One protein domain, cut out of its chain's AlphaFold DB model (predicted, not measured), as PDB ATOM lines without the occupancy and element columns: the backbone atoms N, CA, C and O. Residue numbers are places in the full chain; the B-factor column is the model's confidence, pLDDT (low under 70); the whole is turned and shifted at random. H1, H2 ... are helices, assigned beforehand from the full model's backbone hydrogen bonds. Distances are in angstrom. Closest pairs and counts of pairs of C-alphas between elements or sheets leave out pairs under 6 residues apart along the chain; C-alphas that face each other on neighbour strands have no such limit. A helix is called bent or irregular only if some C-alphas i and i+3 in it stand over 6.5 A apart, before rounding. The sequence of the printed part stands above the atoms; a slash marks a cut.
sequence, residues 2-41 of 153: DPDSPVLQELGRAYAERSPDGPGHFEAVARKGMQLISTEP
ATOM      1  N   ASP A   2     149.242  97.302 147.597       71.06
ATOM      2  CA  ASP A   2     150.069  97.231 146.393       71.06
ATOM      3  C   ASP A   2     149.697  95.980 145.565       71.06
ATOM      4  O   ASP A   2     149.679  94.887 146.145       71.06
ATOM      5  N   PRO A   3     149.354  96.103 144.263       65.81
ATOM      6  CA  PRO A   3     149.090  94.951 143.398       65.81
ATOM      7  C   PRO A   3     150.287  93.998 143.285       65.81
ATOM      8  O   PRO A   3     150.089  92.797 143.101       65.81
ATOM      9  N   ASP A   4     151.507  94.497 143.483       71.38
ATOM     10  CA  ASP A   4     152.730  93.698 143.438       71.38
ATOM     11  C   ASP A   4     153.083  93.070 144.797       71.38
ATOM     12  O   ASP A   4     154.103  92.389 144.926       71.38
ATOM     13  N   SER A   5     152.224  93.223 145.813       80.06
ATOM     14  CA  SER A   5     152.439  92.630 147.133       80.06
ATOM     15  C   SER A   5     152.637  91.107 147.043       80.06
ATOM     16  O   SER A   5     151.781  90.411 146.484       80.06
ATOM     17  N   PRO A   6     153.690  90.546 147.673       81.25
ATOM     18  CA  PRO A   6     153.927  89.101 147.708       81.25
ATOM     19  C   PRO A   6     152.728  88.301 148.233       81.25
ATOM     20  O   PRO A   6     152.466  87.192 147.775       81.25
ATOM     21  N   VAL A   7     151.966  88.889 149.162       79.56
ATOM     22  CA  VAL A   7     150.748  88.287 149.720       79.56
ATOM     23  C   VAL A   7     149.661  88.169 148.653       79.56
ATOM     24  O   VAL A   7     149.019  87.129 148.541       79.56
ATOM     25  N   LEU A   8     149.468  89.205 147.835       80.00
ATOM     26  CA  LEU A   8     148.449  89.196 146.788       80.00
ATOM     27  C   LEU A   8     148.812  88.226 145.655       80.00
ATOM     28  O   LEU A   8     147.936  87.532 145.142       80.00
ATOM     29  N   GLN A   9     150.100  88.117 145.320       84.50
ATOM     30  CA  GLN A   9     150.591  87.141 144.343       84.50
ATOM     31  C   GLN A   9     150.371  85.698 144.814       84.50
ATOM     32  O   GLN A   9     149.914  84.856 144.038       84.50
ATOM     33  N   GLU A  10     150.658  85.409 146.085       85.19
ATOM     34  CA  GLU A  10     150.442  84.079 146.656       85.19
ATOM     35  C   GLU A  10     148.952  83.725 146.714       85.19
ATOM     36  O   GLU A  10     148.554  82.630 146.313       85.19
ATOM     37  N   LEU A  11     148.104  84.675 147.115       85.44
ATOM     38  CA  LEU A  11     146.652  84.507 147.075       85.44
ATOM     39  C   LEU A  11     146.149  84.241 145.651       85.44
ATOM     40  O   LEU A  11     145.299  83.371 145.470       85.44
ATOM     41  N   GLY A  12     146.700  84.917 144.641       88.06
ATOM     42  CA  GLY A  12     146.351  84.688 143.239       88.06
ATOM     43  C   GLY A  12     146.701  83.282 142.753       88.06
ATOM     44  O   GLY A  12     145.875  82.624 142.120       88.06
ATOM     45  N   ARG A  13     147.887  82.771 143.111       87.44
ATOM     46  CA  ARG A  13     148.296  81.386 142.807       87.44
ATOM     47  C   ARG A  13     147.397  80.368 143.503       87.44
ATOM     48  O   ARG A  13     146.888  79.450 142.865       87.44
ATOM     49  N   ALA A  14     147.163  80.563 144.797       86.56
ATOM     50  CA  ALA A  14     146.301  79.721 145.616       86.56
ATOM     51  C   ALA A  14     144.841  79.713 145.128       86.56
ATOM     52  O   ALA A  14     144.161  78.690 145.230       86.56
ATOM     53  N   TYR A  15     144.358  80.844 144.609       87.88
ATOM     54  CA  TYR A  15     143.044  80.962 143.992       87.88
ATOM     55  C   TYR A  15     142.985  80.185 142.675       87.88
ATOM     56  O   TYR A  15     142.074  79.385 142.491       87.88
ATOM     57  N   ALA A  16     143.976  80.350 141.794       89.81
ATOM     58  CA  ALA A  16     144.036  79.650 140.511       89.81
ATOM     59  C   ALA A  16     144.128  78.119 140.652       89.81
ATOM     60  O   ALA A  16     143.580  77.401 139.823       89.81
ATOM     61  N   GLU A  17     144.786  77.616 141.702       90.75
ATOM     62  CA  GLU A  17     144.871  76.176 142.003       90.75
ATOM     63  C   GLU A  17     143.499  75.559 142.342       90.75
ATOM     64  O   GLU A  17     143.258  74.388 142.062       90.75
ATOM     65  N   ARG A  18     142.603  76.325 142.982       89.88
ATOM     66  CA  ARG A  18     141.366  75.796 143.596       89.88
ATOM     67  C   ARG A  18     140.092  76.243 142.903       89.88
ATOM     68  O   ARG A  18     139.070  75.573 143.031       89.88
ATOM     69  N   SER A  19     140.131  77.395 142.245       89.31
ATOM     70  CA  SER A  19     138.964  77.979 141.607       89.31
ATOM     71  C   SER A  19     138.738  77.362 140.228       89.31
ATOM     72  O   SER A  19     139.672  77.321 139.423       89.31
ATOM     73  N   PRO A  20     137.503  76.943 139.903       91.31
ATOM     74  CA  PRO A  20     137.158  76.499 138.556       91.31
ATOM     75  C   PRO A  20     137.192  77.641 137.521       91.31
ATOM     76  O   PRO A  20     137.219  77.367 136.325       91.31
ATOM     77  N   ASP A  21     137.223  78.905 137.959       88.44
ATOM     78  CA  ASP A  21     137.135  80.091 137.091       88.44
ATOM     79  C   ASP A  21     138.484  80.521 136.476       88.44
ATOM     80  O   ASP A  21     138.552  81.462 135.682       88.44
ATOM     81  N   GLY A  22     139.574  79.844 136.844       81.62
ATOM     82  CA  GLY A  22     140.914  80.097 136.320       81.62
ATOM     83  C   GLY A  22     141.612  81.356 136.872       81.62
ATOM     84  O   GLY A  22     141.041  82.142 137.633       81.62
ATOM     85  N   PRO A  23     142.891  81.566 136.502       81.19
ATOM     86  CA  PRO A  23     143.747  82.597 137.100       81.19
ATOM     87  C   PRO A  23     143.322  84.034 136.767       81.19
ATOM     88  O   PRO A  23     143.510  84.927 137.590       81.19
ATOM     89  N   GLY A  24     142.712  84.267 135.599       86.75
ATOM     90  CA  GLY A  24     142.262  85.601 135.177       86.75
ATOM     91  C   GLY A  24     141.100  86.164 136.005       86.75
ATOM     92  O   GLY A  24     140.841  87.362 135.958       86.75
ATOM     93  N   HIS A  25     140.409  85.328 136.788       91.81
ATOM     94  CA  HIS A  25     139.280  85.768 137.610       91.81
ATOM     95  C   HIS A  25     139.716  86.420 138.935       91.81
ATOM     96  O   HIS A  25     138.972  87.218 139.510       91.81
ATOM     97  N   PHE A  26     140.932  86.134 139.414       89.19
ATOM     98  CA  PHE A  26     141.372  86.559 140.744       89.19
ATOM     99  C   PHE A  26     141.348  88.080 140.940       89.19
ATOM    100  O   PHE A  26     140.948  88.546 142.003       89.19
ATOM    101  N   GLU A  27     141.698  88.869 139.922       88.81
ATOM    102  CA  GLU A  27     141.688  90.335 140.009       88.81
ATOM    103  C   GLU A  27     140.296  90.882 140.367       88.81
ATOM    104  O   GLU A  27     140.147  91.737 141.245       88.81
ATOM    105  N   ALA A  28     139.248  90.347 139.735       91.19
ATOM    106  CA  ALA A  28     137.877  90.752 140.012       91.19
ATOM    107  C   ALA A  28     137.451  90.375 141.440       91.19
ATOM    108  O   ALA A  28     136.762  91.161 142.098       91.19
ATOM    109  N   VAL A  29     137.874  89.204 141.929       91.44
ATOM    110  CA  VAL A  29     137.616  88.743 143.301       91.44
ATOM    111  C   VAL A  29     138.357  89.607 144.314       91.44
ATOM    112  O   VAL A  29     137.741  90.079 145.264       91.44
ATOM    113  N   ALA A  30     139.644  89.875 144.093       89.19
ATOM    114  CA  ALA A  30     140.462  90.709 144.964       89.19
ATOM    115  C   ALA A  30     139.892  92.128 145.065       89.19
ATOM    116  O   ALA A  30     139.724  92.650 146.166       89.19
ATOM    117  N   ARG A  31     139.504  92.727 143.933       89.62
ATOM    118  CA  ARG A  31     138.868  94.050 143.898       89.62
ATOM    119  C   ARG A  31     137.566  94.084 144.697       89.62
ATOM    120  O   ARG A  31     137.387  94.978 145.521       89.62
ATOM    121  N   LYS A  32     136.670  93.112 144.484       90.62
ATOM    122  CA  LYS A  32     135.407  93.010 145.237       90.62
ATOM    123  C   LYS A  32     135.663  92.775 146.726       90.62
ATOM    124  O   LYS A  32     135.064  93.448 147.553       90.62
ATOM    125  N   GLY A  33     136.578  91.870 147.067       88.75
ATOM    126  CA  GLY A  33     136.945  91.564 148.448       88.75
ATOM    127  C   GLY A  33     137.499  92.781 149.186       88.75
ATOM    128  O   GLY A  33     137.060  93.066 150.294       88.75
ATOM    129  N   MET A  34     138.393  93.553 148.561       85.94
ATOM    130  CA  MET A  34     138.915  94.787 149.161       85.94
ATOM    131  C   MET A  34     137.832  95.844 149.352       85.94
ATOM    132  O   MET A  34     137.824  96.525 150.379       85.94
ATOM    133  N   GLN A  35     136.917  95.980 148.389       88.69
ATOM    134  CA  GLN A  35     135.779  96.878 148.529       88.69
ATOM    135  C   GLN A  35     134.916  96.472 149.728       88.69
ATOM    136  O   GLN A  35     134.637  97.317 150.573       88.69
ATOM    137  N   LEU A  36     134.562  95.188 149.840       87.69
ATOM    138  CA  LEU A  36     133.762  94.663 150.949       87.69
ATOM    139  C   LEU A  36     134.454  94.888 152.296       87.69
ATOM    140  O   LEU A  36     133.878  95.523 153.165       87.69
ATOM    141  N   ILE A  37     135.718  94.486 152.446       83.25
ATOM    142  CA  ILE A  37     136.472  94.648 153.705       83.25
ATOM    143  C   ILE A  37     136.589  96.123 154.124       83.25
ATOM    144  O   ILE A  37     136.647  96.426 155.312       83.25
ATOM    145  N   SER A  38     136.640  97.047 153.161       82.50
ATOM    146  CA  SER A  38     136.781  98.480 153.449       82.50
ATOM    147  C   SER A  38     135.455  99.180 153.755       82.50
ATOM    148  O   SER A  38     135.474 100.280 154.302       82.50
ATOM    149  N   THR A  39     134.318  98.605 153.355       83.44
ATOM    150  CA  THR A  39     133.003  99.277 153.406       83.44
ATOM    151  C   THR A  39     131.965  98.552 154.260       83.44
ATOM    152  O   THR A  39     130.975  99.159 154.662       83.44
ATOM    153  N   GLU A  40     132.203  97.287 154.591       81.44
ATOM    154  CA  GLU A  40     131.327  96.403 155.356       81.44
ATOM    155  C   GLU A  40     132.124  95.749 156.503       81.44
ATOM    156  O   GLU A  40     133.348  95.633 156.404       81.44
ATOM    157  N   PRO A  41     131.487  95.305 157.605       74.19
ATOM    158  CA  PRO A  41     130.046  95.146 157.831       74.19
ATOM    159  C   PRO A  41     129.335  96.410 158.338       74.19
ATOM    160  O   PRO A  41     129.782  97.065 159.275       74.19
TER     161      PRO A  41
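This is residues 2 to 41 of the 153 residues of an uncharacterized protein of Arthrobacter sp. 8AJ (UniProt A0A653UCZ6). Two helices, H1 and then H2, make a V: the later part of H1 packs on the beginning of H2, and a tight link joins them at the corner. Residues 31 to 41, of which 31 to 39 belong to H2, stick out as a free arm. The printed part has 40 residues, is all helix with no named strand, and is only just compact, close to loose, with a radius of gyration of the C-alphas of 10.6 A and spans of 29 by 22 by 13 A.

H1, residues 6 to 18, begins with C-alpha 6 at (153.927, 89.101, 147.708) and is 18.8 A long from first to last C-alpha. H2, residues 23 to 39, is 25.7 A long and ends with C-alpha 39 at (133.003, 99.277, 153.406). H2 is irregular, but only just: C-alphas 24 and 27 are 6.8 A apart.

H1, with residues 12 to 16 alone, touches residues 23 to 26 of H2; the closest C-alphas, of Ala 16 and Pro 23, are 4.5 A apart. The two run opposite ways at a steep tilt of 59 degrees. O i to N i+4 pairs are within hydrogen-bond range in 8 of 9 cases in H1 and 11 of 13 in H2.

The C-alphas farthest apart, of Glu 17 and Pro 41, are 28.8 A apart. The printed part has no cut. Its mean pLDDT is 85.0, and residue 3 is under 70.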